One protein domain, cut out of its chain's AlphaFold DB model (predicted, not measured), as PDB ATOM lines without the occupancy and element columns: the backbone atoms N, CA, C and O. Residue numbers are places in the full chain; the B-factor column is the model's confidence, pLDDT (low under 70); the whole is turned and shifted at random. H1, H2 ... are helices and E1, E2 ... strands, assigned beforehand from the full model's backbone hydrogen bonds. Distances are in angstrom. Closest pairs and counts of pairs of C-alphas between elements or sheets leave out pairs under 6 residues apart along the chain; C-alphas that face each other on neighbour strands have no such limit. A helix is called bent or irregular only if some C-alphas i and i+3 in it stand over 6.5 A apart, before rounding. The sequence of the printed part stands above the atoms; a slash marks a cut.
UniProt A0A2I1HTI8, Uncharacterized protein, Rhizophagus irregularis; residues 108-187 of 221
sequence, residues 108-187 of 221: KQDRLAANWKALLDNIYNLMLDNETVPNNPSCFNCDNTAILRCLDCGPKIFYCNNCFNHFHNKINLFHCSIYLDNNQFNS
ATOM      1  N   LYS A 108     223.076 293.606 286.665       87.56
ATOM      2  CA  LYS A 108     224.473 293.521 287.123       87.56
ATOM      3  C   LYS A 108     224.856 292.094 287.501       87.56
ATOM      4  O   LYS A 108     225.962 291.691 287.157       87.56
ATOM      5  N   GLN A 109     223.975 291.349 288.166       93.38
ATOM      6  CA  GLN A 109     224.201 289.935 288.475       93.38
ATOM      7  C   GLN A 109     224.240 289.082 287.203       93.38
ATOM      8  O   GLN A 109     225.194 288.334 287.016       93.38
ATOM      9  N   ASP A 110     223.303 289.281 286.274       92.62
ATOM     10  CA  ASP A 110     223.267 288.591 284.978       92.62
ATOM     11  C   ASP A 110     224.564 288.840 284.190       92.62
ATOM     12  O   ASP A 110     225.190 287.914 283.676       92.62
ATOM     13  N   ARG A 111     225.034 290.098 284.165       92.50
ATOM     14  CA  ARG A 111     226.307 290.467 283.531       92.50
ATOM     15  C   ARG A 111     227.524 289.883 284.251       92.50
ATOM     16  O   ARG A 111     228.490 289.521 283.585       92.50
ATOM     17  N   LEU A 112     227.515 289.798 285.581       94.19
ATOM     18  CA  LEU A 112     228.588 289.146 286.340       94.19
ATOM     19  C   LEU A 112     228.616 287.638 286.063       94.19
ATOM     20  O   LEU A 112     229.694 287.105 285.824       94.19
ATOM     21  N   ALA A 113     227.461 286.974 286.015       93.81
ATOM     22  CA  ALA A 113     227.347 285.562 285.661       93.81
ATOM     23  C   ALA A 113     227.812 285.291 284.219       93.81
ATOM     24  O   ALA A 113     228.574 284.355 283.989       93.81
ATOM     25  N   ALA A 114     227.431 286.141 283.258       93.38
ATOM     26  CA  ALA A 114     227.899 286.052 281.874       93.38
ATOM     27  C   ALA A 114     229.421 286.268 281.754       93.38
ATOM     28  O   ALA A 114     230.096 285.496 281.075       93.38
ATOM     29  N   ASN A 115     229.977 287.265 282.458       95.19
ATOM     30  CA  ASN A 115     231.426 287.481 282.526       95.19
ATOM     31  C   ASN A 115     232.152 286.262 283.122       95.19
ATOM     32  O   ASN A 115     233.183 285.860 282.595       95.19
ATOM     33  N   TRP A 116     231.629 285.683 284.212       95.56
ATOM     34  CA  TRP A 116     232.206 284.489 284.833       95.56
ATOM     35  C   TRP A 116     232.176 283.295 283.885       95.56
ATOM     36  O   TRP A 116     233.217 282.676 283.702       95.56
ATOM     37  N   LYS A 117     231.044 283.018 283.218       95.19
ATOM     38  CA  LYS A 117     230.953 281.951 282.206       95.19
ATOM     39  C   LYS A 117     231.999 282.127 281.098       95.19
ATOM     40  O   LYS A 117     232.749 281.198 280.847       95.19
ATOM     41  N   ALA A 118     232.147 283.332 280.543       94.19
ATOM     42  CA  ALA A 118     233.171 283.635 279.531       94.19
ATOM     43  C   ALA A 118     234.634 283.550 280.041       94.19
ATOM     44  O   ALA A 118     235.577 283.565 279.248       94.19
ATOM     45  N   LEU A 119     234.844 283.475 281.359       95.62
ATOM     46  CA  LEU A 119     236.148 283.256 281.989       95.62
ATOM     47  C   LEU A 119     236.405 281.784 282.351       95.62
ATOM     48  O   LEU A 119     237.572 281.429 282.507       95.62
ATOM     49  N   LEU A 120     235.375 280.933 282.465       95.19
ATOM     50  CA  LEU A 120     235.530 279.535 282.890       95.19
ATOM     51  C   LEU A 120     236.427 278.743 281.939       95.19
ATOM     52  O   LEU A 120     237.394 278.152 282.406       95.19
ATOM     53  N   ASP A 121     236.179 278.796 280.630       93.50
ATOM     54  CA  ASP A 121     236.954 278.036 279.633       93.50
ATOM     55  C   ASP A 121     238.439 278.431 279.657       93.50
ATOM     56  O   ASP A 121     239.333 277.590 279.598       93.50
ATOM     57  N   ASN A 122     238.712 279.728 279.831       95.44
ATOM     58  CA  ASN A 122     240.066 280.259 279.966       95.44
ATOM     59  C   ASN A 122     240.749 279.763 281.252       95.44
ATOM     60  O   ASN A 122     241.917 279.385 281.220       95.44
ATOM     61  N   ILE A 123     240.030 279.734 282.380       94.44
ATOM     62  CA  ILE A 123     240.539 279.205 283.657       94.44
ATOM     63  C   ILE A 123     240.773 277.689 283.565       94.44
ATOM     64  O   ILE A 123     241.793 277.204 284.048       94.44
ATOM     65  N   TYR A 124     239.865 276.952 282.924       92.88
ATOM     66  CA  TYR A 124     239.945 275.505 282.738       92.88
ATOM     67  C   TYR A 124     241.140 275.110 281.865       92.88
ATOM     68  O   TYR A 124     241.967 274.302 282.290       92.88
ATOM     69  N   ASN A 125     241.305 275.755 280.706       92.69
ATOM     70  CA  ASN A 125     242.457 275.541 279.830       92.69
ATOM     71  C   ASN A 125     243.774 275.883 280.545       92.69
ATOM     72  O   ASN A 125     244.714 275.097 280.492       92.69
ATOM     73  N   LEU A 126     243.818 276.978 281.318       91.44
ATOM     74  CA  LEU A 126     244.977 277.311 282.153       91.44
ATOM     75  C   LEU A 126     245.250 276.278 283.261       91.44
ATOM     76  O   LEU A 126     246.404 276.116 283.652       91.44
ATOM     77  N   MET A 127     244.244 275.570 283.788       89.31
ATOM     78  CA  MET A 127     244.481 274.454 284.714       89.31
ATOM     79  C   MET A 127     245.051 273.233 283.982       89.31
ATOM     80  O   MET A 127     246.078 272.710 284.413       89.31
ATOM     81  N   LEU A 128     244.457 272.827 282.852       89.44
ATOM     82  CA  LEU A 128     244.966 271.721 282.028       89.44
ATOM     83  C   LEU A 128     246.414 271.960 281.584       89.44
ATOM     84  O   LEU A 128     247.268 271.083 281.746       89.44
ATOM     85  N   ASP A 129     246.714 273.167 281.098       87.94
ATOM     86  CA  ASP A 129     248.061 273.576 280.710       87.94
ATOM     87  C   ASP A 129     249.055 273.361 281.849       87.94
ATOM     88  O   ASP A 129     250.156 272.873 281.605       87.94
ATOM     89  N   ASN A 130     248.696 273.730 283.082       86.88
ATOM     90  CA  ASN A 130     249.579 273.689 284.251       86.88
ATOM     91  C   ASN A 130     249.747 272.293 284.869       86.88
ATOM     92  O   ASN A 130     250.808 272.021 285.439       86.88
ATOM     93  N   GLU A 131     248.749 271.418 284.731       85.19
ATOM     94  CA  GLU A 131     248.821 270.021 285.174       85.19
ATOM     95  C   GLU A 131     249.521 269.097 284.167       85.19
ATOM     96  O   GLU A 131     250.072 268.068 284.563       85.19
ATOM     97  N   THR A 132     249.566 269.473 282.883       85.31
ATOM     98  CA  THR A 132     250.208 268.676 281.827       85.31
ATOM     99  C   THR A 132     251.715 268.519 282.068       85.31
ATOM    100  O   THR A 132     252.484 269.484 282.023       85.31
ATOM    101  N   VAL A 133     252.147 267.272 282.283       85.62
ATOM    102  CA  VAL A 133     253.560 266.884 282.406       85.62
ATOM    103  C   VAL A 133     254.180 266.755 281.004       85.62
ATOM    104  O   VAL A 133     253.629 266.036 280.174       85.62
ATOM    105  N   PRO A 134     255.314 267.418 280.704       86.81
ATOM    106  CA  PRO A 134     255.997 267.255 279.424       86.81
ATOM    107  C   PRO A 134     256.771 265.928 279.381       86.81
ATOM    108  O   PRO A 134     257.356 265.528 280.383       86.81
ATOM    109  N   ASN A 135     256.841 265.289 278.207       85.44
ATOM    110  CA  ASN A 135     257.394 263.934 278.026       85.44
ATOM    111  C   ASN A 135     258.808 263.729 278.608       85.44
ATOM    112  O   ASN A 135     259.100 262.660 279.131       85.44
ATOM    113  N   ASN A 136     259.670 264.748 278.519       88.94
ATOM    114  CA  ASN A 136     261.007 264.774 279.120       88.94
ATOM    115  C   ASN A 136     261.127 266.031 280.006       88.94
ATOM    116  O   ASN A 136     261.568 267.075 279.517       88.94
ATOM    117  N   PRO A 137     260.710 265.984 281.283       91.94
ATOM    118  CA  PRO A 137     260.806 267.127 282.180       91.94
ATOM    119  C   PRO A 137     262.247 267.275 282.685       91.94
ATOM    120  O   PRO A 137     262.839 266.318 283.185       91.94
ATOM    121  N   SER A 138     262.818 268.476 282.590       94.62
ATOM    122  CA  SER A 138     264.121 268.794 283.185       94.62
ATOM    123  C   SER A 138     263.976 269.229 284.647       94.62
ATOM    124  O   SER A 138     262.942 269.744 285.078       94.62
ATOM    125  N   CYS A 139     265.023 269.020 285.444       95.31
ATOM    126  CA  CYS A 139     265.074 269.516 286.810       95.31
ATOM    127  C   CYS A 139     265.332 271.027 286.832       95.31
ATOM    128  O   CYS A 139     266.390 271.477 286.394       95.31
ATOM    129  N   PHE A 140     264.438 271.766 287.494       93.19
ATOM    130  CA  PHE A 140     264.483 273.223 287.699       93.19
ATOM    131  C   PHE A 140     265.812 273.786 288.262       93.19
ATOM    132  O   PHE A 140     266.037 274.992 288.224       93.19
ATOM    133  N   ASN A 141     266.696 272.939 288.802       93.50
ATOM    134  CA  ASN A 141     267.955 273.344 289.432       93.50
ATOM    135  C   ASN A 141     269.236 272.865 288.732       93.50
ATOM    136  O   ASN A 141     270.307 273.323 289.130       93.50
ATOM    137  N   CYS A 142     269.177 271.903 287.803       93.31
ATOM    138  CA  CYS A 142     270.396 271.259 287.285       93.31
ATOM    139  C   CYS A 142     270.244 270.518 285.945       93.31
ATOM    140  O   CYS A 142     271.092 269.677 285.647       93.31
ATOM    141  N   ASP A 143     269.162 270.758 285.197       90.19
ATOM    142  CA  ASP A 143     268.859 270.247 283.843       90.19
ATOM    143  C   ASP A 143     268.772 268.718 283.648       90.19
ATOM    144  O   ASP A 143     268.159 268.255 282.689       90.19
ATOM    145  N   ASN A 144     269.278 267.920 284.592       95.06
ATOM    146  CA  ASN A 144     269.080 266.474 284.681       95.06
ATOM    147  C   ASN A 144     267.590 266.111 284.622       95.06
ATOM    148  O   ASN A 144     266.761 266.829 285.188       95.06
ATOM    149  N   THR A 145     267.259 264.959 284.034       94.31
ATOM    150  CA  THR A 145     265.884 264.443 283.966       94.31
ATOM    151  C   THR A 145     265.214 264.459 285.339       94.31
ATOM    152  O   THR A 145     265.736 263.924 286.325       94.31
ATOM    153  N   ALA A 146     264.050 265.094 285.412       95.19
ATOM    154  CA  ALA A 146     263.224 265.100 286.600       95.19
ATOM    155  C   ALA A 146     262.400 263.811 286.691       95.19
ATOM    156  O   ALA A 146     261.908 263.300 285.689       95.19
ATOM    157  N   ILE A 147     262.231 263.313 287.914       93.69
ATOM    158  CA  ILE A 147     261.455 262.094 288.203       93.69
ATOM    159  C   ILE A 147     260.217 262.381 289.055       93.69
ATOM    160  O   ILE A 147     259.405 261.491 289.288       93.69
ATOM    161  N   LEU A 148     260.085 263.611 289.557       92.75
ATOM    162  CA  LEU A 148     258.995 264.031 290.429       92.75
ATOM    163  C   LEU A 148     258.645 265.509 290.214       92.75
ATOM    164  O   LEU A 148     259.496 266.326 289.846       92.75
ATOM    165  N   ARG A 149     257.389 265.860 290.495       92.31
ATOM    166  CA  ARG A 149     256.863 267.233 290.560       92.31
ATOM    167  C   ARG A 149     256.599 267.600 292.016       92.31
ATOM    168  O   ARG A 149     256.072 266.776 292.760       92.31
ATOM    169  N   CYS A 150     256.909 268.830 292.425       91.38
ATOM    170  CA  CYS A 150     256.402 269.361 293.694       91.38
ATOM    171  C   CYS A 150     255.080 270.096 293.453       91.38
ATOM    172  O   CYS A 150     254.987 270.913 292.539       91.38
ATOM    173  N   LEU A 151     254.068 269.822 294.276       89.12
ATOM    174  CA  LEU A 151     252.748 270.452 294.163       89.12
ATOM    175  C   LEU A 151     252.714 271.865 294.765       89.12
ATOM    176  O   LEU A 151     251.891 272.685 294.379       89.12
ATOM    177  N   ASP A 152     253.628 272.151 295.693       90.88
ATOM    178  CA  ASP A 152     253.648 273.381 296.491       90.88
ATOM    179  C   ASP A 152     254.602 274.465 295.971       90.88
ATOM    180  O   ASP A 152     254.434 275.638 296.297       90.88
ATOM    181  N   CYS A 153     255.622 274.104 295.185       90.56
ATOM    182  CA  CYS A 153     256.574 275.086 294.651       90.56
ATOM    183  C   CYS A 153     255.993 275.902 293.485       90.56
ATOM    184  O   CYS A 153     256.423 277.033 293.267       90.56
ATOM    185  N   GLY A 154     255.031 275.345 292.746       88.25
ATOM    186  CA  GLY A 154     254.362 276.002 291.624       88.25
ATOM    187  C   GLY A 154     254.004 275.038 290.486       88.25
ATOM    188  O   GLY A 154     254.429 273.879 290.487       88.25
ATOM    189  N   PRO A 155     253.228 275.499 289.489       87.06
ATOM    190  CA  PRO A 155     252.948 274.713 288.295       87.06
ATOM    191  C   PRO A 155     254.235 274.452 287.499       87.06
ATOM    192  O   PRO A 155     255.133 275.291 287.458       87.06
ATOM    193  N   LYS A 156     254.316 273.283 286.855       88.44
ATOM    194  CA  LYS A 156     255.455 272.849 286.018       88.44
ATOM    195  C   LYS A 156     256.841 272.867 286.695       88.44
ATOM    196  O   LYS A 156     257.853 272.854 285.997       88.44
ATOM    197  N   ILE A 157     256.921 272.857 288.032       92.00
ATOM    198  CA  ILE A 157     258.204 272.762 288.748       92.00
ATOM    199  C   ILE A 157     258.545 271.296 289.047       92.00
ATOM    200  O   ILE A 157     257.988 270.660 289.951       92.00
ATOM    201  N   PHE A 158     259.491 270.773 288.269       93.75
ATOM    202  CA  PHE A 158     259.960 269.389 288.317       93.75
ATOM    203  C   PHE A 158     261.386 269.293 288.882       93.75
ATOM    204  O   PHE A 158     262.215 270.191 288.698       93.75
ATOM    205  N   TYR A 159     261.694 268.182 289.557       94.06
ATOM    206  CA  TYR A 159     262.997 267.942 290.176       94.06
ATOM    207  C   TYR A 159     263.544 266.536 289.901       94.06
ATOM    208  O   TYR A 159     262.810 265.548 289.843       94.06
ATOM    209  N   CYS A 160     264.870 266.432 289.804       94.19
ATOM    210  CA  CYS A 160     265.573 265.170 290.005       94.19
ATOM    211  C   CYS A 160     265.652 264.854 291.513       94.19
ATOM    212  O   CYS A 160     265.549 265.754 292.357       94.19
ATOM    213  N   ASN A 161     265.882 263.585 291.861       91.44
ATOM    214  CA  ASN A 161     265.916 263.117 293.254       91.44
ATOM    215  C   ASN A 161     266.892 263.936 294.131       91.44
ATOM    216  O   ASN A 161     266.563 264.349 295.242       91.44
ATOM    217  N   ASN A 162     268.080 264.243 293.600       92.69
ATOM    218  CA  ASN A 162     269.140 264.941 294.334       92.69
ATOM    219  C   ASN A 162     268.745 266.377 294.711       92.69
ATOM    220  O   ASN A 162     268.900 266.771 295.867       92.69
ATOM    221  N   CYS A 163     268.200 267.151 293.768       92.69
ATOM    222  CA  CYS A 163     267.743 268.514 294.043       92.69
ATOM    223  C   CYS A 163     266.488 268.529 294.918       92.69
ATOM    224  O   CYS A 163     266.402 269.359 295.824       92.69
ATOM    225  N   PHE A 164     265.558 267.583 294.726       91.19
ATOM    226  CA  PHE A 164     264.410 267.456 295.622       91.19
ATOM    227  C   PHE A 164     264.868 267.237 297.066       91.19
ATOM    228  O   PHE A 164     264.571 268.066 297.923       91.19
ATOM    229  N   ASN A 165     265.688 266.212 297.318       87.94
ATOM    230  CA  ASN A 165     266.193 265.899 298.656       87.94
ATOM    231  C   ASN A 165     267.042 267.031 299.261       87.94
ATOM    232  O   ASN A 165     267.033 267.211 300.477       87.94
ATOM    233  N   HIS A 166     267.755 267.817 298.444       88.12
ATOM    234  CA  HIS A 166     268.540 268.950 298.938       88.12
ATOM    235  C   HIS A 166     267.661 270.069 299.519       88.12
ATOM    236  O   HIS A 166     267.969 270.578 300.596       88.12
ATOM    237  N   PHE A 167     266.579 270.449 298.830       86.31
ATOM    238  CA  PHE A 167     265.723 271.568 299.246       86.31
ATOM    239  C   PHE A 167     264.533 271.130 300.113       86.31
ATOM    240  O   PHE A 167     264.207 271.792 301.097       86.31
ATOM    241  N   HIS A 168     263.903 270.000 299.801       87.12
ATOM    242  CA  HIS A 168     262.650 269.569 300.424       87.12
ATOM    243  C   HIS A 168     262.890 268.781 301.713       87.12
ATOM    244  O   HIS A 168     262.220 269.046 302.702       87.12
ATOM    245  N   ASN A 169     263.944 267.961 301.801       79.38
ATOM    246  CA  ASN A 169     264.274 267.241 303.044       79.38
ATOM    247  C   ASN A 169     265.112 268.089 304.030       79.38
ATOM    248  O   ASN A 169     265.724 267.546 304.950       79.38
ATOM    249  N   LYS A 170     265.192 269.414 303.824       75.94
ATOM    250  CA  LYS A 170     265.957 270.348 304.676       75.94
ATOM    251  C   LYS A 170     265.240 271.667 304.950       75.94
ATOM    252  O   LYS A 170     265.269 272.134 306.081       75.94
ATOM    253  N   ILE A 171     264.637 272.270 303.924       79.12
ATOM    254  CA  ILE A 171     263.980 273.582 304.004       79.12
ATOM    255  C   ILE A 171     262.463 273.391 303.912       79.12
ATOM    256  O   ILE A 171     261.723 273.738 304.829       79.12
ATOM    257  N   ASN A 172     262.003 272.747 302.838       83.56
ATOM    258  CA  ASN A 172     260.587 272.634 302.492       83.56
ATOM    259  C   ASN A 172     259.976 271.295 302.958       83.56
ATOM    260  O   ASN A 172     259.324 270.596 302.187       83.56
ATOM    261  N   LEU A 173     260.183 270.940 304.232       82.75
ATOM    262  CA  LEU A 173     259.861 269.621 304.817       82.75
ATOM    263  C   LEU A 173     258.392 269.185 304.680       82.75
ATOM    264  O   LEU A 173     258.103 267.994 304.661       82.75
ATOM    265  N   PHE A 174     257.466 270.142 304.582       84.44
ATOM    266  CA  PHE A 174     256.022 269.908 304.470       84.44
ATOM    267  C   PHE A 174     255.500 270.074 303.034       84.44
ATOM    268  O   PHE A 174     254.343 270.448 302.840       84.44
ATOM    269  N   HIS A 175     256.348 269.900 302.020       87.56
ATOM    270  CA  HIS A 175     255.938 269.975 300.617       87.56
ATOM    271  C   HIS A 175     255.564 268.600 300.064       87.56
ATOM    272  O   HIS A 175     256.333 267.644 300.164       87.56
ATOM    273  N   CYS A 176     254.402 268.527 299.425       86.25
ATOM    274  CA  CYS A 176     253.938 267.330 298.745       86.25
ATOM    275  C   CYS A 176     254.578 267.224 297.352       86.25
ATOM    276  O   CYS A 176     254.751 268.221 296.638       86.25
ATOM    277  N   SER A 177     254.910 266.002 296.947       89.06
ATOM    278  CA  SER A 177     255.414 265.692 295.610       89.06
ATOM    279  C   SER A 177     254.800 264.411 295.060       89.06
ATOM    280  O   SER A 177     254.350 263.554 295.820       89.06
ATOM    281  N   ILE A 178     254.772 264.308 293.731       90.50
ATOM    282  CA  ILE A 178     254.293 263.147 292.977       90.50
ATOM    283  C   ILE A 178     255.435 262.655 292.083       90.50
ATOM    284  O   ILE A 178     256.043 263.464 291.379       90.50
ATOM    285  N   TYR A 179     255.715 261.351 292.104       90.50
ATOM    286  CA  TYR A 179     256.628 260.690 291.167       90.50
ATOM    287  C   TYR A 179     255.952 260.498 289.802       90.50
ATOM    288  O   TYR A 179     254.813 260.041 289.729       90.50
ATOM    289  N   LEU A 180     256.645 260.872 288.725       89.25
ATOM    290  CA  LEU A 180     256.078 261.003 287.373       89.25
ATOM    291  C   LEU A 180     255.925 259.673 286.622       89.25
ATOM    292  O   LEU A 180     255.258 259.626 285.595       89.25
ATOM    293  N   ASP A 181     256.559 258.613 287.113       84.38
ATOM    294  CA  ASP A 181     256.536 257.272 286.529       84.38
ATOM    295  C   ASP A 181     255.237 256.512 286.852       84.38
ATOM    296  O   ASP A 181     254.679 255.830 285.998       84.38
ATOM    297  N   ASN A 182     254.746 256.660 288.084       82.19
ATOM    298  CA  ASN A 182     253.626 255.900 288.642       82.19
ATOM    299  C   ASN A 182     252.513 256.793 289.229       82.19
ATOM    300  O   ASN A 182     251.582 256.277 289.846       82.19
ATOM    301  N   ASN A 183     252.626 258.123 289.112       80.25
ATOM    302  CA  ASN A 183     251.772 259.121 289.779       80.25
ATOM    303  C   ASN A 183     251.619 258.906 291.301       80.25
ATOM    304  O   ASN A 183     250.618 259.291 291.909       80.25
ATOM    305  N   GLN A 184     252.626 258.308 291.944       83.06
ATOM    306  CA  GLN A 184     252.608 258.046 293.382       83.06
ATOM    307  C   GLN A 184     252.981 259.301 294.171       83.06
ATOM    308  O   GLN A 184     254.020 259.918 293.930       83.06
ATOM    309  N   PHE A 185     252.156 259.650 295.156       81.12
ATOM    310  CA  PHE A 185     252.493 260.671 296.142       81.12
ATOM    311  C   PHE A 185     253.664 260.202 297.012       81.12
ATOM    312  O   PHE A 185     253.701 259.056 297.465       81.12
ATOM    313  N   ASN A 186     254.604 261.103 297.289       76.25
ATOM    314  CA  ASN A 186     255.642 260.863 298.282       76.25
ATOM    315  C   ASN A 186     255.014 260.661 299.676       76.25
ATOM    316  O   ASN A 186     253.993 261.263 300.006       76.25
ATOM    317  N   SER A 187     255.621 259.806 300.499       69.69
ATOM    318  CA  SER A 187     255.044 259.400 301.785       69.69
ATOM    319  C   SER A 187     254.890 260.573 302.763       69.69
ATOM    320  O   SER A 187     255.772 261.426 302.856       69.69
TER     321      SER A 187
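What this domain is: This is residues 108 to 187 of the 221 residues of an uncharacterized protein of Rhizophagus irregularis (UniProt A0A2I1HTI8). What is the shape? A compact head, largely loops, holds a two-strand sheet, E1 - E2, and short helix H2; from it residues 108 to 126 of the long bent helix H1 stick out as an arm. What is it made of? The printed part has 80 residues, with two named helices and two antiparallel strands in the order H1, E1, H2, E2; it is mostly helix, with under half its residues in named elements. It is loose, with a radius of gyration of the C-alphas of 16.9 A, and spans 53 by 27 by 22 A.

Where its parts are: Where are the strands? E1 is residues 148 to 150 and E2 177 to 179, ending at C-alpha (256.628, 260.690, 291.167). Where are the helices? H1, residues 108 to 131, begins at C-alpha (224.473, 293.521, 287.123); H2 is residues 161 to 167, 10.4 A. By its hydrogen bonds H1 was assigned as one helix, but it is bent, C-alphas 118 and 121 being 6.8 A apart: H1a, 108 to 118, is 15.2 A and H1b, 121 to 131, 15.4 A.

How they stand to each other: How do the strands pair? E1 and E2 are antiparallel at 164 degrees, with N 149 and O 178 within hydrogen-bond range at 2.9 A. Where are the helices? The closest C-alphas of E1 and H2, Leu 148 and Asn 161, are 7.5 A apart; H1b is apart from H2 and E2. H1a and H1b stand at a steep tilt of 41 degrees. In H1a, H1b and H2 every O i to N i+4 pair is within hydrogen-bond range.

The domain as a whole: How far does it reach? The C-alphas farthest apart, of Lys 108 and Asn 162, are 53.5 A apart. Is it unbroken and confident? The printed part has no cut, H1 to E1 is a long link of 16 residues, and residue 187 alone has pLDDT under 70.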